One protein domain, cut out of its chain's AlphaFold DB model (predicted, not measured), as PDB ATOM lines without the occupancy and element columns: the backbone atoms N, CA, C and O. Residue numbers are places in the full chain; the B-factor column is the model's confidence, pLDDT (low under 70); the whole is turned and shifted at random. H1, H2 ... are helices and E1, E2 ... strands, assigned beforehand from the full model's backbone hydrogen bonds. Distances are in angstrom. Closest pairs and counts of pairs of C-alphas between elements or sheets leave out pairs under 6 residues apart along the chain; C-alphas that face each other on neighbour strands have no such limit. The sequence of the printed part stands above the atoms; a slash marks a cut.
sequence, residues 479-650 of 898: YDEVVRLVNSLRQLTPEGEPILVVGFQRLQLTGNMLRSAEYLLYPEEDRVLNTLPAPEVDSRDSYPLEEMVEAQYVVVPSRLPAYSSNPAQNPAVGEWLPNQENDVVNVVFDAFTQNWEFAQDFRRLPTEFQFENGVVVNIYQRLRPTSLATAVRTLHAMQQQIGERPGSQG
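AT A GLANCE: This is residues 479 to 650 of the 898 residues of an uncharacterized protein of Microcoleus sp. PCC 7113 (UniProt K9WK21). A twisted sheet of four strands has the helix H1 running along one face, H3 and H4 over the other face, and the long helix H6 covering H3 and H4 on the side away from the sheet. H2 meets H1 nearly at a right angle by the edge strand E1, and a long loop, residues 558 to 582, runs out to as far as 27 A from the mean of the C-alphas. The printed part has 172 residues, with six named helices and four named strands in the order H1 E1 H2 H3 E2 H4 H5 E3 E4 H6. The sheet runs E1 E2 E4 E3 and is mixed, and the class is mixed, helices and strands. The whole is compact, with a radius of gyration of the C-alphas of 15.9 A and spans of 44 by 42 by 28 A.

HOW THE PARTS SIT: H1, residues 479 to 492, is on the sheet of E1, residues 498 to 501, E2, residues 553 to 557, E4, residues 615 to 622, and E3, residues 602 to 611, at a height over the sheet of 8.9 A. It lies over E4 and, with 3 C-alphas, only just over E3; on the local plane it runs along the strands, at 6 degrees to E4. Its closest C-alphas to E3 are those of Glu 481 and Phe 609, 6.1 A apart. E1 and E2 are parallel at 9 degrees, with N 500 and O 553 at 2.9 A, within hydrogen-bond range. H2, residues 511 to 521, only grazes the sheet with residues 511 to 514. It touches H1, which does so with its residues 482 to 486 alone; the closest C-alphas are those of Val 486 and Leu 514, 6.4 A apart, and the two helices are about perpendicular at 85 degrees. H3, residues 545 to 550, stands up from the sheet on the face opposite to H1, only just over E1, with 3 C-alphas. E1, H2, H3 and E2 form a strand-helix-strand unit, two parallel neighbour strands with helices between. H4, residues 583 to 593, is on the same face as H3, over E2 and across the strands at 86 degrees on the local plane, at a height of 10.3 A. H5, residues 597 to 601, touches H4 only at the corner. E2, H4, H5 and E3 form a split unit, with E4 between its strands, and its crossover is right-handed. E3 bends by 74 degrees at residue 606. E3 and E4 are a hairpin, antiparallel at 156 degrees, with N 603 and O 621 at 2.8 A; E2 and E4 are antiparallel at 160 degrees, with N 554 and O 620 at 2.9 A. H6, residues 628 to 642, is not on the sheet and touches H4 at a steep tilt of 53 degrees, opposite ways, closest at the C-alphas of Asp 583 and Ile 642, 5.8 A. H6 also touches H3, closest at the C-alphas of Leu 545 and Leu 635, 6.9 A, and H5, closest at those of Phe 598 and Thr 630, 6.2 A. Every O i to N i+4 pair is within hydrogen-bond range in H1, H2, H3 and H6, against 6 of 7 in H4 and 0 of 1 in H5, where 2 of 2 O i to N i+3 pairs are.

IN THESE COORDINATES: H1 begins at C-alpha 479, (45.924, 33.055, 57.899), and measures 20.1 A from first to last C-alpha. H2 measures 15.3 A and H4 14.5 A. E3 measures 22.6 A and E4 22.7 A. H6 measures 20.7 A and ends at C-alpha 642, (42.578, 14.101, 30.368).

THE WHOLE: The two C-alphas farthest apart are those of Ala 568 and Leu 628, 47.2 A. The printed part has no cut. The links H2 to H3 and E2 to H4 are long. The mean pLDDT of the printed part is 88.2; residues 504 to 508, 561 to 565, 567 to 576 and 579 to 580 are under 70.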
ATOM      1  N   TYR A 479      46.915  32.003  58.161       92.94
ATOM      2  CA  TYR A 479      45.924  33.055  57.899       92.94
ATOM      3  C   TYR A 479      46.568  34.360  57.401       92.94
ATOM      4  O   TYR A 479      46.157  34.904  56.373       92.94
ATOM      5  N   ASP A 480      47.619  34.822  58.080       95.44
ATOM      6  CA  ASP A 480      48.339  36.051  57.725       95.44
ATOM      7  C   ASP A 480      49.027  35.955  56.356       95.44
ATOM      8  O   ASP A 480      49.139  36.947  55.636       95.44
ATOM      9  N   GLU A 481      49.440  34.754  55.948       95.44
ATOM     10  CA  GLU A 481      50.048  34.507  54.638       95.44
ATOM     11  C   GLU A 481      49.011  34.585  53.512       95.44
ATOM     12  O   GLU A 481      49.300  35.131  52.445       95.44
ATOM     13  N   VAL A 482      47.771  34.154  53.768       94.38
ATOM     14  CA  VAL A 482      46.645  34.387  52.851       94.38
ATOM     15  C   VAL A 482      46.327  35.880  52.748       94.38
ATOM     16  O   VAL A 482      46.156  36.385  51.639       94.38
ATOM     17  N   VAL A 483      46.299  36.610  53.870       96.56
ATOM     18  CA  VAL A 483      46.121  38.075  53.870       96.56
ATOM     19  C   VAL A 483      47.232  38.744  53.054       96.56
ATOM     20  O   VAL A 483      46.960  39.591  52.202       96.56
ATOM     21  N   ARG A 484      48.490  38.330  53.249       97.44
ATOM     22  CA  ARG A 484      49.643  38.841  52.497       97.44
ATOM     23  C   ARG A 484      49.509  38.565  51.001       97.44
ATOM     24  O   ARG A 484      49.816  39.453  50.201       97.44
ATOM     25  N   LEU A 485      49.031  37.380  50.620       97.19
ATOM     26  CA  LEU A 485      48.761  37.020  49.228       97.19
ATOM     27  C   LEU A 485      47.676  37.908  48.613       97.19
ATOM     28  O   LEU A 485      47.912  38.492  47.558       97.19
ATOM     29  N   VAL A 486      46.531  38.072  49.280       96.75
ATOM     30  CA  VAL A 486      45.433  38.942  48.817       96.75
ATOM     31  C   VAL A 486      45.924  40.375  48.619       96.75
ATOM     32  O   VAL A 486      45.709  40.959  47.559       96.75
ATOM     33  N   ASN A 487      46.649  40.926  49.593       97.31
ATOM     34  CA  ASN A 487      47.180  42.286  49.512       97.31
ATOM     35  C   ASN A 487      48.172  42.439  48.354       97.31
ATOM     36  O   ASN A 487      48.160  43.457  47.663       97.31
ATOM     37  N   SER A 488      49.015  41.427  48.133       97.56
ATOM     38  CA  SER A 488      49.981  41.418  47.033       97.56
ATOM     39  C   SER A 488      49.279  41.365  45.679       97.56
ATOM     40  O   SER A 488      49.623  42.137  44.791       97.56
ATOM     41  N   LEU A 489      48.262  40.513  45.527       97.44
ATOM     42  CA  LEU A 489      47.481  40.433  44.293       97.44
ATOM     43  C   LEU A 489      46.766  41.754  44.009       97.44
ATOM     44  O   LEU A 489      46.907  42.266  42.912       97.44
ATOM     45  N   ARG A 490      46.134  42.385  45.006       96.38
ATOM     46  CA  ARG A 490      45.483  43.700  44.836       96.38
ATOM     47  C   ARG A 490      46.450  44.791  44.367       96.38
ATOM     48  O   ARG A 490      46.058  45.675  43.617       96.38
ATOM     49  N   GLN A 491      47.705  44.749  44.817       96.06
ATOM     50  CA  GLN A 491      48.742  45.682  44.360       96.06
ATOM     51  C   GLN A 491      49.204  45.392  42.929       96.06
ATOM     52  O   GLN A 491      49.547  46.321  42.201       96.06
ATOM     53  N   LEU A 492      49.234  44.116  42.541       96.56
ATOM     54  CA  LEU A 492      49.599  43.673  41.195       96.56
ATOM     55  C   LEU A 492      48.464  43.863  40.183       96.56
ATOM     56  O   LEU A 492      48.753  44.004  38.994       96.56
ATOM     57  N   THR A 493      47.212  43.871  40.648       95.12
ATOM     58  CA  THR A 493      46.004  43.960  39.821       95.12
ATOM     59  C   THR A 493      45.098  45.143  40.205       95.12
ATOM     60  O   THR A 493      43.949  44.936  40.614       95.12
ATOM     61  N   PRO A 494      45.587  46.396  40.149       91.75
ATOM     62  CA  PRO A 494      44.799  47.556  40.561       91.75
ATOM     63  C   PRO A 494      43.584  47.821  39.659       91.75
ATOM     64  O   PRO A 494      42.653  48.488  40.100       91.75
ATOM     65  N   GLU A 495      43.578  47.305  38.426       89.50
ATOM     66  CA  GLU A 495      42.521  47.526  37.429       89.50
ATOM     67  C   GLU A 495      41.624  46.286  37.240       89.50
ATOM     68  O   GLU A 495      40.854  46.206  36.279       89.50
ATOM     69  N   GLY A 496      41.722  45.302  38.142       89.62
ATOM     70  CA  GLY A 496      40.937  44.066  38.078       89.62
ATOM     71  C   GLY A 496      41.403  43.096  36.994       89.62
ATOM     72  O   GLY A 496      40.593  42.407  36.368       89.62
ATOM     73  N   GLU A 497      42.709  43.049  36.744       93.06
ATOM     74  CA  GLU A 497      43.322  42.092  35.831       93.06
ATOM     75  C   GLU A 497      42.986  40.641  36.239       93.06
ATOM     76  O   GLU A 497      43.008  40.323  37.429       93.06
ATOM     77  N   PRO A 498      42.689  39.746  35.278       93.50
ATOM     78  CA  PRO A 498      42.218  38.396  35.568       93.50
ATOM     79  C   PRO A 498      43.308  37.512  36.188       93.50
ATOM     80  O   PRO A 498      44.446  37.443  35.705       93.50
ATOM     81  N   ILE A 499      42.928  36.797  37.246       96.12
ATOM     82  CA  ILE A 499      43.790  35.941  38.064       96.12
ATOM     83  C   ILE A 499      43.269  34.505  38.005       96.12
ATOM     84  O   ILE A 499      42.187  34.216  38.515       96.12
ATOM     85  N   LEU A 500      44.059  33.580  37.464       95.44
ATOM     86  CA  LEU A 500      43.780  32.149  37.567       95.44
ATOM     87  C   LEU A 500      44.456  31.583  38.818       95.44
ATOM     88  O   LEU A 500      45.657  31.747  39.027       95.44
ATOM     89  N   VAL A 501      43.689  30.901  39.663       94.19
ATOM     90  CA  VAL A 501      44.206  30.296  40.895       94.19
ATOM     91  C   VAL A 501      44.205  28.787  40.736       94.19
ATOM     92  O   VAL A 501      43.146  28.172  40.658       94.19
ATOM     93  N   VAL A 502      45.397  28.198  40.705       90.50
ATOM     94  CA  VAL A 502      45.577  26.757  40.552       90.50
ATOM     95  C   VAL A 502      45.485  26.108  41.919       90.50
ATOM     96  O   VAL A 502      46.353  26.277  42.770       90.50
ATOM     97  N   GLY A 503      44.428  25.351  42.145       79.12
ATOM     98  CA  GLY A 503      44.276  24.583  43.366       79.12
ATOM     99  C   GLY A 503      42.872  24.034  43.475       79.12
ATOM    100  O   GLY A 503      41.910  24.663  43.037       79.12
ATOM    101  N   PHE A 504      42.763  22.851  44.066       69.25
ATOM    102  CA  PHE A 504      41.482  22.211  44.292       69.25
ATOM    103  C   PHE A 504      41.309  21.929  45.781       69.25
ATOM    104  O   PHE A 504      42.114  21.246  46.408       69.25
ATOM    105  N   GLN A 505      40.200  22.444  46.311       61.50
ATOM    106  CA  GLN A 505      39.582  22.039  47.574       61.50
ATOM    107  C   GLN A 505      40.347  22.290  48.880       61.50
ATOM    108  O   GLN A 505      41.554  22.480  48.944       61.50
ATOM    109  N   ARG A 506      39.573  22.205  49.972       64.12
ATOM    110  CA  ARG A 506      39.986  22.305  51.387       64.12
ATOM    111  C   ARG A 506      40.509  23.683  51.815       64.12
ATOM    112  O   ARG A 506      40.403  24.655  51.081       64.12
ATOM    113  N   LEU A 507      41.063  23.742  53.033       52.50
ATOM    114  CA  LEU A 507      41.802  24.856  53.656       52.50
ATOM    115  C   LEU A 507      43.039  25.309  52.837       52.50
ATOM    116  O   LEU A 507      43.996  25.830  53.393       52.50
ATOM    117  N   GLN A 508      43.063  25.077  51.527       69.38
ATOM    118  CA  GLN A 508      44.174  25.355  50.631       69.38
ATOM    119  C   GLN A 508      43.811  26.465  49.645       69.38
ATOM    120  O   GLN A 508      42.711  27.019  49.657       69.38
ATOM    121  N   LEU A 509      44.786  26.826  48.818       85.56
ATOM    122  CA  LEU A 509      44.675  27.875  47.821       85.56
ATOM    123  C   LEU A 509      43.575  27.551  46.793       85.56
ATOM    124  O   LEU A 509      43.677  26.577  46.059       85.56
ATOM    125  N   THR A 510      42.544  28.395  46.722       86.88
ATOM    126  CA  THR A 510      41.498  28.363  45.683       86.88
ATOM    127  C   THR A 510      41.046  29.790  45.360       86.88
ATOM    128  O   THR A 510      41.167  30.685  46.201       86.88
ATOM    129  N   GLY A 511      40.475  30.016  44.172       87.50
ATOM    130  CA  GLY A 511      39.924  31.331  43.806       87.50
ATOM    131  C   GLY A 511      38.806  31.789  44.751       87.50
ATOM    132  O   GLY A 511      38.774  32.941  45.180       87.50
ATOM    133  N   ASN A 512      37.937  30.865  45.176       84.31
ATOM    134  CA  ASN A 512      36.878  31.145  46.150       84.31
ATOM    135  C   ASN A 512      37.430  31.601  47.503       84.31
ATOM    136  O   ASN A 512      36.906  32.552  48.072       84.31
ATOM    137  N   MET A 513      38.498  30.969  47.996       87.50
ATOM    138  CA  MET A 513      39.157  31.391  49.231       87.50
ATOM    139  C   MET A 513      39.663  32.833  49.133       87.50
ATOM    140  O   MET A 513      39.440  33.605  50.061       87.50
ATOM    141  N   LEU A 514      40.311  33.209  48.021       90.62
ATOM    142  CA  LEU A 514      40.806  34.576  47.825       90.62
ATOM    143  C   LEU A 514      39.664  35.591  47.749       90.62
ATOM    144  O   LEU A 514      39.750  36.636  48.387       90.62
ATOM    145  N   ARG A 515      38.567  35.261  47.055       87.25
ATOM    146  CA  ARG A 515      37.359  36.102  47.030       87.25
ATOM    147  C   ARG A 515      36.742  36.264  48.412       87.25
ATOM    148  O   ARG A 515      36.409  37.375  48.812       87.25
ATOM    149  N   SER A 516      36.605  35.177  49.167       86.25
ATOM    150  CA  SER A 516      36.079  35.230  50.533       86.25
ATOM    151  C   SER A 516      37.005  35.994  51.479       86.25
ATOM    152  O   SER A 516      36.518  36.693  52.368       86.25
ATOM    153  N   ALA A 517      38.321  35.908  51.280       90.19
ATOM    154  CA  ALA A 517      39.286  36.711  52.013       90.19
ATOM    155  C   ALA A 517      39.154  38.196  51.675       90.19
ATOM    156  O   ALA A 517      39.018  39.008  52.585       90.19
ATOM    157  N   GLU A 518      39.087  38.557  50.395       90.56
ATOM    158  CA  GLU A 518      38.859  39.942  49.990       90.56
ATOM    159  C   GLU A 518      37.534  40.486  50.540       90.56
ATOM    160  O   GLU A 518      37.499  41.594  51.070       90.56
ATOM    161  N   TYR A 519      36.466  39.683  50.507       85.88
ATOM    162  CA  TYR A 519      35.162  40.055  51.049       85.88
ATOM    163  C   TYR A 519      35.219  40.439  52.534       85.88
ATOM    164  O   TYR A 519      34.532  41.369  52.960       85.88
ATOM    165  N   LEU A 520      36.004  39.692  53.316       85.31
ATOM    166  CA  LEU A 520      36.146  39.879  54.759       85.31
ATOM    167  C   LEU A 520      37.130  40.996  55.121       85.31
ATOM    168  O   LEU A 520      36.937  41.654  56.141       85.31
ATOM    169  N   LEU A 521      38.172  41.193  54.314       89.94
ATOM    170  CA  LEU A 521      39.236  42.162  54.577       89.94
ATOM    171  C   LEU A 521      38.908  43.565  54.049       89.94
ATOM    172  O   LEU A 521      39.406  44.545  54.601       89.94
ATOM    173  N   TYR A 522      38.079  43.669  53.005       90.38
ATOM    174  CA  TYR A 522      37.835  44.917  52.283       90.38
ATOM    175  C   TYR A 522      36.340  45.227  52.089       90.38
ATOM    176  O   TYR A 522      35.536  44.320  51.819       90.38
ATOM    177  N   PRO A 523      35.952  46.515  52.196       84.88
ATOM    178  CA  PRO A 523      34.602  46.956  51.867       84.88
ATOM    179  C   PRO A 523      34.330  46.769  50.372       84.88
ATOM    180  O   PRO A 523      35.256  46.697  49.572       84.88
ATOM    181  N   GLU A 524      33.052  46.693  50.004       80.69
ATOM    182  CA  GLU A 524      32.599  46.380  48.641       80.69
ATOM    183  C   GLU A 524      33.199  47.288  47.563       80.69
ATOM    184  O   GLU A 524      33.649  46.788  46.540       80.69
ATOM    185  N   GLU A 525      33.287  48.589  47.841       83.88
ATOM    186  CA  GLU A 525      33.825  49.622  46.941       83.88
ATOM    187  C   GLU A 525      35.313  49.432  46.615       83.88
ATOM    188  O   GLU A 525      35.781  49.877  45.570       83.88
ATOM    189  N   ASP A 526      36.050  48.758  47.500       86.75
ATOM    190  CA  ASP A 526      37.486  48.550  47.365       86.75
ATOM    191  C   ASP A 526      37.819  47.162  46.812       86.75
ATOM    192  O   ASP A 526      38.998  46.839  46.711       86.75
ATOM    193  N   ARG A 527      36.853  46.289  46.509       88.69
ATOM    194  CA  ARG A 527      37.139  44.926  46.019       88.69
ATOM    195  C   ARG A 527      37.556  44.977  44.551       88.69
ATOM    196  O   ARG A 527      36.794  45.447  43.716       88.69
ATOM    197  N   VAL A 528      38.763  44.501  44.255       91.50
ATOM    198  CA  VAL A 528      39.383  44.604  42.923       91.50
ATOM    199  C   VAL A 528      39.850  43.259  42.376       91.50
ATOM    200  O   VAL A 528      40.181  43.184  41.197       91.50
ATOM    201  N   LEU A 529      39.907  42.191  43.183       92.50
ATOM    202  CA  LEU A 529      40.400  40.908  42.684       92.50
ATOM    203  C   LEU A 529      39.409  40.273  41.705       92.50
ATOM    204  O   LEU A 529      38.292  39.898  42.061       92.50
ATOM    205  N   ASN A 530      39.875  40.057  40.477       92.12
ATOM    206  CA  ASN A 530      39.153  39.329  39.446       92.12
ATOM    207  C   ASN A 530      39.687  37.894  39.342       92.12
ATOM    208  O   ASN A 530      40.599  37.608  38.569       92.12
ATOM    209  N   THR A 531      39.167  36.981  40.166       91.38
ATOM    210  CA  THR A 531      39.552  35.563  40.084       91.38
ATOM    211  C   THR A 531      38.726  34.839  39.024       91.38
ATOM    212  O   THR A 531      37.505  34.724  39.179       91.38
ATOM    213  N   LEU A 532      39.396  34.281  38.019       90.62
ATOM    214  CA  LEU A 532      38.779  33.434  37.005       90.62
ATOM    215  C   LEU A 532      38.236  32.136  37.631       90.62
ATOM    216  O   LEU A 532      38.791  31.651  38.629       90.62
ATOM    217  N   PRO A 533      37.147  31.564  37.085       86.12
ATOM    218  CA  PRO A 533      36.716  30.228  37.470       86.12
ATOM    219  C   PRO A 533      37.838  29.227  37.169       86.12
ATOM    220  O   PRO A 533      38.473  29.286  36.127       86.12
ATOM    221  N   ALA A 534      38.105  28.318  38.100       86.06
ATOM    222  CA  ALA A 534      39.025  27.210  37.875       86.06
ATOM    223  C   ALA A 534      38.207  25.917  37.810       86.06
ATOM    224  O   ALA A 534      37.234  25.798  38.569       86.06
ATOM    225  N   PRO A 535      38.567  24.956  36.943       86.94
ATOM    226  CA  PRO A 535      37.955  23.641  37.004       86.94
ATOM    227  C   PRO A 535      38.291  22.981  38.349       86.94
ATOM    228  O   PRO A 535      39.287  23.308  38.996       86.94
ATOM    229  N   GLU A 536      37.445  22.057  38.782       83.75
ATOM    230  CA  GLU A 536      37.592  21.305  40.027       83.75
ATOM    231  C   GLU A 536      37.603  19.794  39.767       83.75
ATOM    232  O   GLU A 536      38.310  19.080  40.478       83.75
ATOM    233  N   VAL A 537      36.823  19.302  38.790       87.50
ATOM    234  CA  VAL A 537      36.642  17.859  38.538       87.50
ATOM    235  C   VAL A 537      36.442  17.479  37.074       87.50
ATOM    236  O   VAL A 537      35.786  18.190  36.309       87.50
ATOM    237  N   ASP A 538      36.875  16.268  36.730       89.31
ATOM    238  CA  ASP A 538      36.880  15.768  35.350       89.31
ATOM    239  C   ASP A 538      35.479  15.486  34.790       89.31
ATOM    240  O   ASP A 538      35.213  15.741  33.619       89.31
ATOM    241  N   SER A 539      34.539  14.986  35.603       89.19
ATOM    242  CA  SER A 539      33.191  14.624  35.129       89.19
ATOM    243  C   SER A 539      32.258  15.813  34.897       89.19
ATOM    244  O   SER A 539      31.193  15.646  34.295       89.19
ATOM    245  N   ARG A 540      32.615  17.001  35.404       88.69
ATOM    246  CA  ARG A 540      31.780  18.210  35.337       88.69
ATOM    247  C   ARG A 540      32.418  19.287  34.482       88.69
ATOM    248  O   ARG A 540      31.710  19.888  33.679       88.69
ATOM    249  N   ASP A 541      33.705  19.541  34.656       90.75
ATOM    250  CA  ASP A 541      34.326  20.754  34.137       90.75
ATOM    251  C   ASP A 541      34.919  20.549  32.736       90.75
ATOM    252  O   ASP A 541      34.949  19.440  32.196       90.75
ATOM    253  N   SER A 542      35.275  21.661  32.103       92.88
ATOM    254  CA  SER A 542      35.863  21.749  30.766       92.88
ATOM    255  C   SER A 542      37.386  21.880  30.839       92.88
ATOM    256  O   SER A 542      37.960  22.008  31.921       92.88
ATOM    257  N   TYR A 543      38.055  21.875  29.683       94.88
ATOM    258  CA  TYR A 543      39.465  22.249  29.634       94.88
ATOM    259  C   TYR A 543      39.661  23.677  30.159       94.88
ATOM    260  O   TYR A 543      38.949  24.569  29.699       94.88
ATOM    261  N   PRO A 544      40.668  23.928  31.012       94.06
ATOM    262  CA  PRO A 544      40.966  25.261  31.552       94.06
ATOM    263  C   PRO A 544      41.657  26.199  30.552       94.06
ATOM    264  O   PRO A 544      42.274  27.187  30.948       94.06
ATOM    265  N   LEU A 545      41.668  25.865  29.258       95.06
ATOM    266  CA  LEU A 545      42.467  26.588  28.271       95.06
ATOM    267  C   LEU A 545      41.983  28.027  28.078       95.06
ATOM    268  O   LEU A 545      42.814  28.917  27.906       95.06
ATOM    269  N   GLU A 546      40.667  28.256  28.123       91.75
ATOM    270  CA  GLU A 546      40.098  29.603  27.997       91.75
ATOM    271  C   GLU A 546      40.623  30.498  29.123       91.75
ATOM    272  O   GLU A 546      41.205  31.554  28.873       91.75
ATOM    273  N   GLU A 547      40.517  30.022  30.364       92.44
ATOM    274  CA  GLU A 547      40.931  30.762  31.551       92.44
ATOM    275  C   GLU A 547      42.453  30.904  31.633       92.44
ATOM    276  O   GLU A 547      42.963  31.939  32.062       92.44
ATOM    277  N   MET A 548      43.203  29.900  31.172       94.81
ATOM    278  CA  MET A 548      44.657  29.977  31.064       94.81
ATOM    279  C   MET A 548      45.090  31.076  30.092       94.81
ATOM    280  O   MET A 548      45.964  31.874  30.436       94.81
ATOM    281  N   VAL A 549      44.498  31.157  28.896       93.19
ATOM    282  CA  VAL A 549      44.862  32.189  27.909       93.19
ATOM    283  C   VAL A 549      44.389  33.583  28.345       93.19
ATOM    284  O   VAL A 549      45.072  34.571  28.071       93.19
ATOM    285  N   GLU A 550      43.286  33.680  29.085       90.94
ATOM    286  CA  GLU A 550      42.788  34.949  29.624       90.94
ATOM    287  C   GLU A 550      43.648  35.498  30.780       90.94
ATOM    288  O   GLU A 550      43.907  36.706  30.854       90.94
ATOM    289  N   ALA A 551      44.130  34.623  31.667       94.25
ATOM    290  CA  ALA A 551      44.815  35.006  32.900       94.25
ATOM    291  C   ALA A 551      46.018  35.930  32.662       94.25
ATOM    292  O   ALA A 551      46.919  35.608  31.886       94.25
ATOM    293  N   GLN A 552      46.087  37.054  33.379       96.12
ATOM    294  CA  GLN A 552      47.281  37.910  33.439       96.12
ATOM    295  C   GLN A 552      48.211  37.503  34.578       96.12
ATOM    296  O   GLN A 552      49.430  37.660  34.482       96.12
ATOM    297  N   TYR A 553      47.631  36.940  35.635       97.69
ATOM    298  CA  TYR A 553      48.363  36.374  36.752       97.69
ATOM    299  C   TYR A 553      47.890  34.950  37.015       97.69
ATOM    300  O   TYR A 553      46.691  34.676  36.991       97.69
ATOM    301  N   VAL A 554      48.830  34.050  37.295       97.25
ATOM    302  CA  VAL A 554      48.524  32.677  37.705       97.25
ATOM    303  C   VAL A 554      49.147  32.407  39.063       97.25
ATOM    304  O   VAL A 554      50.342  32.619  39.266       97.25
ATOM    305  N   VAL A 555      48.334  31.958  40.014       96.56
ATOM    306  CA  VAL A 555      48.775  31.627  41.370       96.56
ATOM    307  C   VAL A 555      48.891  30.113  41.476       96.56
ATOM    308  O   VAL A 555      47.885  29.416  41.377       96.56
ATOM    309  N   VAL A 556      50.112  29.608  41.658       94.94
ATOM    310  CA  VAL A 556      50.420  28.172  41.588       94.94
ATOM    311  C   VAL A 556      51.076  27.704  42.892       94.94
ATOM    312  O   VAL A 556      52.093  28.277  43.306       94.94
ATOM    313  N   PRO A 557      50.536  26.671  43.562       93.50
ATOM    314  CA  PRO A 557      51.166  26.059  44.719       93.50
ATOM    315  C   PRO A 557      52.351  25.196  44.272       93.50
ATOM    316  O   PRO A 557      52.448  24.773  43.130       93.50
ATOM    317  N   SER A 558      53.266  24.903  45.185       91.50
ATOM    318  CA  SER A 558      54.424  24.024  44.946       91.50
ATOM    319  C   SER A 558      54.043  22.549  44.847       91.50
ATOM    320  O   SER A 558      54.793  21.754  44.289       91.50
ATOM    321  N   ARG A 559      52.889  22.176  45.405       87.38
ATOM    322  CA  ARG A 559      52.311  20.839  45.314       87.38
ATOM    323  C   ARG A 559      50.806  20.897  45.481       87.38
ATOM    324  O   ARG A 559      50.299  21.723  46.241       87.38
ATOM    325  N   LEU A 560      50.124  19.970  44.827       81.31
ATOM    326  CA  LEU A 560      48.717  19.700  45.063       81.31
ATOM    327  C   LEU A 560      48.545  18.697  46.221       81.31
ATOM    328  O   LEU A 560      49.423  17.857  46.454       81.31
ATOM    329  N   PRO A 561      47.453  18.786  46.994       69.31
ATOM    330  CA  PRO A 561      47.203  17.872  48.099       69.31
ATOM    331  C   PRO A 561      46.922  16.459  47.607       69.31
ATOM    332  O   PRO A 561      46.140  16.255  46.686       69.31
ATOM    333  N   ALA A 562      47.475  15.464  48.300       67.06
ATOM    334  CA  ALA A 562      47.037  14.089  48.123       67.06
ATOM    335  C   ALA A 562      45.757  13.831  48.935       67.06
ATOM    336  O   ALA A 562      45.697  14.096  50.140       67.06
ATOM    337  N   TYR A 563      44.749  13.243  48.295       66.06
ATOM    338  CA  TYR A 563      43.624  12.605  48.966       66.06
ATOM    339  C   TYR A 563      44.131  11.494  49.891       66.06
ATOM    340  O   TYR A 563      44.916  10.631  49.489       66.06
ATOM    341  N   SER A 564      43.635  11.492  51.130       68.06
ATOM    342  CA  SER A 564      43.752  10.356  52.045       68.06
ATOM    343  C   SER A 564      42.350   9.855  52.360       68.06
ATOM    344  O   SER A 564      41.497  10.621  52.814       68.06
ATOM    345  N   SER A 565      42.127   8.560  52.145       65.38
ATOM    346  CA  SER A 565      40.874   7.869  52.467       65.38
ATOM    347  C   SER A 565      40.639   7.733  53.973       65.38
ATOM    348  O   SER A 565      39.594   7.241  54.392       65.38
ATOM    349  N   ASN A 566      41.594   8.157  54.810       70.62
ATOM    350  CA  ASN A 566      41.457   8.094  56.253       70.62
ATOM    351  C   ASN A 566      40.707   9.330  56.793       70.62
ATOM    352  O   ASN A 566      41.303  10.412  56.869       70.62
ATOM    353  N   PRO A 567      39.451   9.183  57.261       63.75
ATOM    354  CA  PRO A 567      38.684  10.285  57.834       63.75
ATOM    355  C   PRO A 567      39.337  10.903  59.072       63.75
ATOM    356  O   PRO A 567      39.113  12.068  59.354       63.75
ATOM    357  N   ALA A 568      40.191  10.173  59.795       62.94
ATOM    358  CA  ALA A 568      40.882  10.711  60.966       62.94
ATOM    359  C   ALA A 568      42.083  11.616  60.623       62.94
ATOM    360  O   ALA A 568      42.601  12.291  61.507       62.94
ATOM    361  N   GLN A 569      42.566  11.596  59.375       61.91
ATOM    362  CA  GLN A 569      43.718  12.400  58.932       61.91
ATOM    363  C   GLN A 569      43.308  13.686  58.215       61.91
ATOM    364  O   GLN A 569      44.140  14.567  58.026       61.91
ATOM    365  N   ASN A 570      42.042  13.793  57.822       58.81
ATOM    366  CA  ASN A 570      41.512  14.912  57.068       58.81
ATOM    367  C   ASN A 570      40.256  15.415  57.783       58.81
ATOM    368  O   ASN A 570      39.332  14.619  57.959       58.81
ATOM    369  N   PRO A 571      40.181  16.694  58.192       58.25
ATOM    370  CA  PRO A 571      38.952  17.227  58.762       58.25
ATOM    371  C   PRO A 571      37.798  16.966  57.790       58.25
ATOM    372  O   PRO A 571      37.941  17.148  56.582       58.25
ATOM    373  N   ALA A 572      36.643  16.543  58.306       58.56
ATOM    374  CA  ALA A 572      35.454  16.200  57.511       58.56
ATOM    375  C   ALA A 572      34.800  17.400  56.798       58.56
ATOM    376  O   ALA A 572      33.653  17.323  56.350       58.56
ATOM    377  N   VAL A 573      35.511  18.522  56.767       59.50
ATOM    378  CA  VAL A 573      35.056  19.819  56.315       59.50
ATOM    379  C   VAL A 573      35.702  20.115  54.976       59.50
ATOM    380  O   VAL A 573      36.907  20.335  54.882       59.50
ATOM    381  N   GLY A 574      34.877  20.105  53.938       59.66
ATOM    382  CA  GLY A 574      35.308  20.234  52.560       59.66
ATOM    383  C   GLY A 574      34.977  18.993  51.756       59.66
ATOM    384  O   GLY A 574      34.572  17.952  52.269       59.66
ATOM    385  N   GLU A 575      35.160  19.155  50.465       63.22
ATOM    386  CA  GLU A 575      34.911  18.137  49.479       63.22
ATOM    387  C   GLU A 575      35.929  16.985  49.529       63.22
ATOM    388  O   GLU A 575      37.130  17.178  49.729       63.22
ATOM    389  N   TRP A 576      35.414  15.767  49.354       69.88
ATOM    390  CA  TRP A 576      36.195  14.535  49.296       69.88
ATOM    391  C   TRP A 576      36.275  14.081  47.839       69.88
ATOM    392  O   TRP A 576      35.376  13.380  47.375       69.88
ATOM    393  N   LEU A 577      37.328  14.500  47.133       71.88
ATOM    394  CA  LEU A 577      37.632  14.020  45.784       71.88
ATOM    395  C   LEU A 577      38.673  12.903  45.792       71.88
ATOM    396  O   LEU A 577      39.735  13.081  46.390       71.88
ATOM    397  N   PRO A 578      38.423  11.783  45.095       71.94
ATOM    398  CA  PRO A 578      39.472  10.840  44.732       71.94
ATOM    399  C   PRO A 578      40.587  11.521  43.915       71.94
ATOM    400  O   PRO A 578      40.314  12.368  43.074       71.94
ATOM    401  N   ASN A 579      41.841  11.093  44.101       65.75
ATOM    402  CA  ASN A 579      43.010  11.625  43.370       65.75
ATOM    403  C   ASN A 579      42.992  11.406  41.845       65.75
ATOM    404  O   ASN A 579      43.884  11.898  41.176       65.75
ATOM    405  N   GLN A 580      42.081  10.589  41.316       67.62
ATOM    406  CA  GLN A 580      42.040  10.208  39.896       67.62
ATOM    407  C   GLN A 580      40.986  10.990  39.104       67.62
ATOM    408  O   GLN A 580      40.627  10.585  38.011       67.62
ATOM    409  N   GLU A 581      40.404  12.024  39.708       80.81
ATOM    410  CA  GLU A 581      39.188  12.677  39.210       80.81
ATOM    411  C   GLU A 581      39.344  14.211  39.157       80.81
ATOM    412  O   GLU A 581      38.367  14.963  39.246       80.81
ATOM    413  N   ASN A 582      40.595  14.672  39.083       83.88
ATOM    414  CA  ASN A 582      41.009  16.072  39.104       83.88
ATOM    415  C   ASN A 582      42.072  16.393  38.033       83.88
ATOM    416  O   ASN A 582      42.841  17.346  38.200       83.88
ATOM    417  N   ASP A 583      42.138  15.622  36.947       89.69
ATOM    418  CA  ASP A 583      43.112  15.822  35.870       89.69
ATOM    419  C   ASP A 583      42.974  17.196  35.200       89.69
ATOM    420  O   ASP A 583      43.983  17.826  34.877       89.69
ATOM    421  N   VAL A 584      41.755  17.735  35.102       91.00
ATOM    422  CA  VAL A 584      41.500  19.119  34.658       91.00
ATOM    423  C   VAL A 584      42.183  20.176  35.534       91.00
ATOM    424  O   VAL A 584      42.457  21.277  35.063       91.00
ATOM    425  N   VAL A 585      42.492  19.859  36.794       89.81
ATOM    426  CA  VAL A 585      43.256  20.736  37.697       89.81
ATOM    427  C   VAL A 585      44.747  20.445  37.602       89.81
ATOM    428  O   VAL A 585      45.556  21.376  37.521       89.81
ATOM    429  N   ASN A 586      45.107  19.157  37.594       91.06
ATOM    430  CA  ASN A 586      46.495  18.710  37.500       91.06
ATOM    431  C   ASN A 586      47.159  19.270  36.244       91.06
ATOM    432  O   ASN A 586      48.287  19.733  36.330       91.06
ATOM    433  N   VAL A 587      46.445  19.347  35.118       93.69
ATOM    434  CA  VAL A 587      47.010  19.831  33.855       93.69
ATOM    435  C   VAL A 587      47.500  21.280  33.925       93.69
ATOM    436  O   VAL A 587      48.526  21.619  33.340       93.69
ATOM    437  N   VAL A 588      46.814  22.149  34.680       94.38
ATOM    438  CA  VAL A 588      47.256  23.540  34.867       94.38
ATOM    439  C   VAL A 588      48.478  23.571  35.773       94.38
ATOM    440  O   VAL A 588      49.447  24.272  35.498       94.38
ATOM    441  N   PHE A 589      48.455  22.793  36.854       94.12
ATOM    442  CA  PHE A 589      49.600  22.669  37.750       94.12
ATOM    443  C   PHE A 589      50.836  22.132  37.014       94.12
ATOM    444  O   PHE A 589      51.922  22.702  37.142       94.12
ATOM    445  N   ASP A 590      50.672  21.090  36.205       95.00
ATOM    446  CA  ASP A 590      51.718  20.465  35.403       95.00
ATOM    447  C   ASP A 590      52.259  21.431  34.352       95.00
ATOM    448  O   ASP A 590      53.476  21.546  34.217       95.00
ATOM    449  N   ALA A 591      51.397  22.212  33.693       96.12
ATOM    450  CA  ALA A 591      51.831  23.203  32.713       96.12
ATOM    451  C   ALA A 591      52.881  24.169  33.283       96.12
ATOM    452  O   ALA A 591      53.906  24.421  32.646       96.12
ATOM    453  N   PHE A 592      52.671  24.664  34.506       95.62
ATOM    454  CA  PHE A 592      53.599  25.586  35.164       95.62
ATOM    455  C   PHE A 592      54.770  24.881  35.858       95.62
ATOM    456  O   PHE A 592      55.894  25.380  35.817       95.62
ATOM    457  N   THR A 593      54.544  23.735  36.504       94.19
ATOM    458  CA  THR A 593      55.588  23.053  37.292       94.19
ATOM    459  C   THR A 593      56.526  22.193  36.452       94.19
ATOM    460  O   THR A 593      57.700  22.063  36.799       94.19
ATOM    461  N   GLN A 594      56.049  21.668  35.323       95.75
ATOM    462  CA  GLN A 594      56.842  20.928  34.340       95.75
ATOM    463  C   GLN A 594      57.338  21.825  33.192       95.75
ATOM    464  O   GLN A 594      57.949  21.330  32.248       95.75
ATOM    465  N   ASN A 595      57.110  23.142  33.282       94.69
ATOM    466  CA  ASN A 595      57.583  24.153  32.334       94.69
ATOM    467  C   ASN A 595      57.186  23.861  30.873       94.69
ATOM    468  O   ASN A 595      58.030  23.848  29.973       94.69
ATOM    469  N   TRP A 596      55.893  23.611  30.641       96.94
ATOM    470  CA  TRP A 596      55.348  23.485  29.287       96.94
ATOM    471  C   TRP A 596      55.605  24.764  28.482       96.94
ATOM    472  O   TRP A 596      55.813  25.836  29.050       96.94
ATOM    473  N   GLU A 597      55.537  24.676  27.150       96.69
ATOM    474  CA  GLU A 597      55.717  25.833  26.258       96.69
ATOM    475  C   GLU A 597      54.827  27.020  26.665       96.69
ATOM    476  O   GLU A 597      55.301  28.148  26.746       96.69
ATOM    477  N   PHE A 598      53.576  26.743  27.049       96.06
ATOM    478  CA  PHE A 598      52.636  27.734  27.572       96.06
ATOM    479  C   PHE A 598      53.177  28.543  28.762       96.06
ATOM    480  O   PHE A 598      53.001  29.759  28.829       96.06
ATOM    481  N   ALA A 599      53.854  27.897  29.716       97.00
ATOM    482  CA  ALA A 599      54.349  28.568  30.916       97.00
ATOM    483  C   ALA A 599      55.478  29.568  30.618       97.00
ATOM    484  O   ALA A 599      55.716  30.473  31.417       97.00
ATOM    485  N   GLN A 600      56.128  29.460  29.453       96.94
ATOM    486  CA  GLN A 600      57.162  30.399  29.008       96.94
ATOM    487  C   GLN A 600      56.596  31.786  28.668       96.94
ATOM    488  O   GLN A 600      57.341  32.767  28.644       96.94
ATOM    489  N   ASP A 601      55.280  31.895  28.458       96.94
ATOM    490  CA  ASP A 601      54.596  33.182  28.305       96.94
ATOM    491  C   ASP A 601      54.454  33.937  29.632       96.94
ATOM    492  O   ASP A 601      53.977  35.074  29.654       96.94
ATOM    493  N   PHE A 602      54.890  33.332  30.737       97.88
ATOM    494  CA  PHE A 602      54.833  33.890  32.074       97.88
ATOM    495  C   PHE A 602      56.215  33.959  32.721       97.88
ATOM    496  O   PHE A 602      57.116  33.164  32.470       97.88
ATOM    497  N   ARG A 603      56.361  34.904  33.646       97.81
ATOM    498  CA  ARG A 603      57.512  35.018  34.538       97.81
ATOM    499  C   ARG A 603      57.072  34.796  35.972       97.81
ATOM    500  O   ARG A 603      56.209  35.517  36.471       97.81
ATOM    501  N   ARG A 604      57.726  33.865  36.664       97.62
ATOM    502  CA  ARG A 604      57.578  33.703  38.114       97.62
ATOM    503  C   ARG A 604      58.076  34.958  38.835       97.62
ATOM    504  O   ARG A 604      59.202  35.402  38.613       97.62
ATOM    505  N   LEU A 605      57.239  35.527  39.694       97.81
ATOM    506  CA  LEU A 605      57.607  36.634  40.569       97.81
ATOM    507  C   LEU A 605      58.431  36.114  41.761       97.81
ATOM    508  O   LEU A 605      58.222  34.984  42.199       97.81
ATOM    509  N   PRO A 606      59.357  36.923  42.306       96.00
ATOM    510  CA  PRO A 606      60.238  36.494  43.396       96.00
ATOM    511  C   PRO A 606      59.520  36.346  44.745       96.00
ATOM    512  O   PRO A 606      60.069  35.755  45.670       96.00
ATOM    513  N   THR A 607      58.321  36.914  44.886       95.00
ATOM    514  CA  THR A 607      57.548  36.841  46.128       95.00
ATOM    515  C   THR A 607      56.904  35.467  46.270       95.00
ATOM    516  O   THR A 607      56.080  35.072  45.447       95.00
ATOM    517  N   GLU A 608      57.232  34.782  47.359       95.31
ATOM    518  CA  GLU A 608      56.649  33.495  47.739       95.31
ATOM    519  C   GLU A 608      55.743  33.650  48.963       95.31
ATOM    520  O   GLU A 608      55.951  34.565  49.768       95.31
ATOM    521  N   PHE A 609      54.771  32.748  49.126       95.56
ATOM    522  CA  PHE A 609      53.858  32.692  50.276       95.56
ATOM    523  C   PHE A 609      53.867  31.300  50.901       95.56
ATOM    524  O   PHE A 609      53.830  30.303  50.186       95.56
ATOM    525  N   GLN A 610      53.955  31.225  52.225       93.50
ATOM    526  CA  GLN A 610      54.141  29.979  52.967       93.50
ATOM    527  C   GLN A 610      52.813  29.540  53.578       93.50
ATOM    528  O   GLN A 610      52.321  30.145  54.521       93.50
ATOM    529  N   PHE A 611      52.220  28.492  53.023       90.12
ATOM    530  CA  PHE A 611      50.949  27.941  53.483       90.12
ATOM    531  C   PHE A 611      51.182  26.735  54.403       90.12
ATOM    532  O   PHE A 611      52.289  26.186  54.491       90.12
ATOM    533  N   GLU A 612      50.125  26.295  55.091       84.38
ATOM    534  CA  GLU A 612      50.199  25.139  55.988       84.38
ATOM    535  C   GLU A 612      50.763  23.896  55.288       84.38
ATOM    536  O   GLU A 612      50.651  23.709  54.074       84.38
ATOM    537  N   ASN A 613      51.340  22.988  56.076       79.50
ATOM    538  CA  ASN A 613      51.992  21.780  55.571       79.50
ATOM    539  C   ASN A 613      53.162  22.077  54.612       79.50
ATOM    540  O   ASN A 613      53.493  21.231  53.786       79.50
ATOM    541  N   GLY A 614      53.799  23.250  54.696       85.62
ATOM    542  CA  GLY A 614      54.978  23.588  53.889       85.62
ATOM    543  C   GLY A 614      54.679  23.764  52.398       85.62
ATOM    544  O   GLY A 614      55.541  23.491  51.564       85.62
ATOM    545  N   VAL A 615      53.450  24.150  52.049       88.94
ATOM    546  CA  VAL A 615      53.092  24.483  50.667       88.94
ATOM    547  C   VAL A 615      53.566  25.902  50.375       88.94
ATOM    548  O   VAL A 615      53.040  26.863  50.915       88.94
ATOM    549  N   VAL A 616      54.543  26.048  49.488       92.94
ATOM    550  CA  VAL A 616      54.937  27.359  48.952       92.94
ATOM    551  C   VAL A 616      54.007  27.735  47.804       92.94
ATOM    552  O   VAL A 616      53.802  26.915  46.911       92.94
ATOM    553  N   VAL A 617      53.466  28.947  47.798       94.81
ATOM    554  CA  VAL A 617      52.632  29.504  46.728       94.81
ATOM    555  C   VAL A 617      53.415  30.571  45.972       94.81
ATOM    556  O   VAL A 617      54.054  31.431  46.577       94.81
ATOM    557  N   ASN A 618      53.347  30.513  44.643       96.12
ATOM    558  CA  ASN A 618      54.050  31.404  43.727       96.12
ATOM    559  C   ASN A 618      53.070  32.134  42.814       96.12
ATOM    560  O   ASN A 618      52.037  31.583  42.438       96.12
ATOM    561  N   ILE A 619      53.431  33.352  42.414       97.94
ATOM    562  CA  ILE A 619      52.676  34.137  41.433       97.94
ATOM    563  C   ILE A 619      53.473  34.188  40.132       97.94
ATOM    564  O   ILE A 619      54.662  34.502  40.131       97.94
ATOM    565  N   TYR A 620      52.805  33.913  39.021       98.12
ATOM    566  CA  TYR A 620      53.325  34.022  37.666       98.12
ATOM    567  C   TYR A 620      52.635  35.193  36.975       98.12
ATOM    568  O   TYR A 620      51.413  35.281  36.993       98.12
ATOM    569  N   GLN A 621      53.411  36.097  36.385       98.25
ATOM    570  CA  GLN A 621      52.921  37.262  35.649       98.25
ATOM    571  C   GLN A 621      53.083  37.026  34.149       98.25
ATOM    572  O   GLN A 621      54.171  36.652  33.710       98.25
ATOM    573  N   ARG A 622      52.037  37.287  33.362       96.75
ATOM    574  CA  ARG A 622      52.096  37.193  31.902       96.75
ATOM    575  C   ARG A 622      53.109  38.194  31.334       96.75
ATOM    576  O   ARG A 622      53.077  39.377  31.660       96.75
ATOM    577  N   LEU A 623      54.012  37.712  30.483       96.75
ATOM    578  CA  LEU A 623      54.996  38.511  29.746       96.75
ATOM    579  C   LEU A 623      54.507  38.872  28.345       96.75
ATOM    580  O   LEU A 623      54.782  39.967  27.857       96.75
ATOM    581  N   ARG A 624      53.817  37.934  27.692       93.00
ATOM    582  CA  ARG A 624      53.314  38.081  26.327       93.00
ATOM    583  C   ARG A 624      51.993  37.325  26.138       93.00
ATOM    584  O   ARG A 624      51.703  36.399  26.902       93.00
ATOM    585  N   PRO A 625      51.167  37.716  25.155       90.50
ATOM    586  CA  PRO A 625      50.016  36.918  24.750       90.50
ATOM    587  C   PRO A 625      50.458  35.532  24.275       90.50
ATOM    588  O   PRO A 625      51.490  35.408  23.616       90.50
ATOM    589  N   THR A 626      49.668  34.510  24.590       92.00
ATOM    590  CA  THR A 626      49.915  33.152  24.101       92.00
ATOM    591  C   THR A 626      49.571  33.066  22.620       92.00
ATOM    592  O   THR A 626      48.482  33.470  22.212       92.00
ATOM    593  N   SER A 627      50.502  32.556  21.810       92.00
ATOM    594  CA  SER A 627      50.270  32.385  20.374       92.00
ATOM    595  C   SER A 627      49.245  31.283  20.107       92.00
ATOM    596  O   SER A 627      49.115  30.335  20.887       92.00
ATOM    597  N   LEU A 628      48.544  31.370  18.973       90.94
ATOM    598  CA  LEU A 628      47.552  30.364  18.583       90.94
ATOM    599  C   LEU A 628      48.153  28.949  18.560       90.94
ATOM    600  O   LEU A 628      47.556  28.022  19.098       90.94
ATOM    601  N   ALA A 629      49.348  28.801  17.986       93.12
ATOM    602  CA  ALA A 629      50.019  27.511  17.885       93.12
ATOM    603  C   ALA A 629      50.346  26.927  19.272       93.12
ATOM    604  O   ALA A 629      50.073  25.759  19.534       93.12
ATOM    605  N   THR A 630      50.825  27.761  20.203       95.50
ATOM    606  CA  THR A 630      51.077  27.343  21.594       95.50
ATOM    607  C   THR A 630      49.783  26.936  22.293       95.50
ATOM    608  O   THR A 630      49.753  25.911  22.973       95.50
ATOM    609  N   ALA A 631      48.693  27.688  22.111       95.25
ATOM    610  CA  ALA A 631      47.394  27.354  22.693       95.25
ATOM    611  C   ALA A 631      46.854  26.013  22.160       95.25
ATOM    612  O   ALA A 631      46.372  25.194  22.941       95.25
ATOM    613  N   VAL A 632      46.991  25.750  20.856       95.56
ATOM    614  CA  VAL A 632      46.575  24.483  20.229       95.56
ATOM    615  C   VAL A 632      47.443  23.312  20.690       95.56
ATOM    616  O   VAL A 632      46.898  22.285  21.087       95.56
ATOM    617  N   ARG A 633      48.772  23.465  20.745       96.75
ATOM    618  CA  ARG A 633      49.659  22.426  21.301       96.75
ATOM    619  C   ARG A 633      49.373  22.151  22.772       96.75
ATOM    620  O   ARG A 633      49.391  21.000  23.200       96.75
ATOM    621  N   THR A 634      49.052  23.193  23.537       96.81
ATOM    622  CA  THR A 634      48.638  23.069  24.940       96.81
ATOM    623  C   THR A 634      47.331  22.291  25.053       96.81
ATOM    624  O   THR A 634      47.248  21.367  25.857       96.81
ATOM    625  N   LEU A 635      46.335  22.587  24.209       96.50
ATOM    626  CA  LEU A 635      45.103  21.800  24.140       96.50
ATOM    627  C   LEU A 635      45.382  20.341  23.787       96.50
ATOM    628  O   LEU A 635      44.804  19.438  24.387       96.50
ATOM    629  N   HIS A 636      46.256  20.102  22.812       96.12
ATOM    630  CA  HIS A 636      46.608  18.753  22.404       96.12
ATOM    631  C   HIS A 636      47.251  17.975  23.562       96.12
ATOM    632  O   HIS A 636      46.863  16.838  23.821       96.12
ATOM    633  N   ALA A 637      48.160  18.605  24.313       96.31
ATOM    634  CA  ALA A 637      48.746  18.029  25.523       96.31
ATOM    635  C   ALA A 637      47.684  17.742  26.602       96.31
ATOM    636  O   ALA A 637      47.666  16.648  27.164       96.31
ATOM    637  N   MET A 638      46.743  18.669  26.826       96.06
ATOM    638  CA  MET A 638      45.604  18.453  27.730       96.06
ATOM    639  C   MET A 638      44.759  17.247  27.307       96.06
ATOM    640  O   MET A 638      44.401  16.424  28.146       96.06
ATOM    641  N   GLN A 639      44.482  17.104  26.010       95.44
ATOM    642  CA  GLN A 639      43.731  15.977  25.452       95.44
ATOM    643  C   GLN A 639      44.449  14.636  25.644       95.44
ATOM    644  O   GLN A 639      43.788  13.617  25.833       95.44
ATOM    645  N   GLN A 640      45.787  14.617  25.612       94.50
ATOM    646  CA  GLN A 640      46.558  13.402  25.898       94.50
ATOM    647  C   GLN A 640      46.494  13.001  27.378       94.50
ATOM    648  O   GLN A 640      46.527  11.809  27.677       94.50
ATOM    649  N   GLN A 641      46.401  13.971  28.292       92.56
ATOM    650  CA  GLN A 641      46.368  13.713  29.734       92.56
ATOM    651  C   GLN A 641      44.958  13.386  30.244       92.56
ATOM    652  O   GLN A 641      44.789  12.419  30.976       92.56
ATOM    653  N   ILE A 642      43.953  14.166  29.840       91.94
ATOM    654  CA  ILE A 642      42.578  14.101  30.368       91.94
ATOM    655  C   ILE A 642      41.671  13.196  29.504       91.94
ATOM    656  O   ILE A 642      40.645  12.693  29.962       91.94
ATOM    657  N   GLY A 643      42.030  12.969  28.237       91.25
ATOM    658  CA  GLY A 643      41.161  12.380  27.210       91.25
ATOM    659  C   GLY A 643      40.535  13.454  26.319       91.25
ATOM    660  O   GLY A 643      40.723  14.628  26.569       91.25
ATOM    661  N   GLU A 644      39.801  13.087  25.259       86.56
ATOM    662  CA  GLU A 644      39.401  14.043  24.203       86.56
ATOM    663  C   GLU A 644      38.381  15.111  24.633       86.56
ATOM    664  O   GLU A 644      38.373  16.217  24.075       86.56
ATOM    665  N   ARG A 645      37.508  14.810  25.604       88.00
ATOM    666  CA  ARG A 645      36.437  15.711  26.065       88.00
ATOM    667  C   ARG A 645      36.074  15.462  27.534       88.00
ATOM    668  O   ARG A 645      35.289  14.546  27.795       88.00
ATOM    669  N   PRO A 646      36.588  16.266  28.479       91.19
ATOM    670  CA  PRO A 646      36.170  16.190  29.870       91.19
ATOM    671  C   PRO A 646      34.738  16.697  30.060       91.19
ATOM    672  O   PRO A 646      34.245  17.536  29.302       91.19
ATOM    673  N   GLY A 647      34.088  16.165  31.090       86.88
ATOM    674  CA  GLY A 647      32.838  16.634  31.680       86.88
ATOM    675  C   GLY A 647      31.833  17.294  30.741       86.88
ATOM    676  O   GLY A 647      31.199  16.641  29.909       86.88
ATOM    677  N   SER A 648      31.635  18.598  30.940       85.75
ATOM    678  CA  SER A 648      30.670  19.415  30.196       85.75
ATOM    679  C   SER A 648      31.277  20.160  29.002       85.75
ATOM    680  O   SER A 648      30.630  21.060  28.462       85.75
ATOM    681  N   GLN A 649      32.484  19.777  28.557       92.94
ATOM    682  CA  GLN A 649      33.199  20.434  27.465       92.94
ATOM    683  C   GLN A 649      32.316  20.601  26.220       92.94
ATOM    684  O   GLN A 649      31.915  19.639  25.554       92.94
ATOM    685  N   GLY A 650      32.047  21.863  25.883       90.62
ATOM    686  CA  GLY A 650      31.340  22.238  24.669       90.62
ATOM    687  C   GLY A 650      32.168  21.969  23.413       90.62
ATOM    688  O   GLY A 650      33.372  21.727  23.457       90.62
TER     689      GLY A 650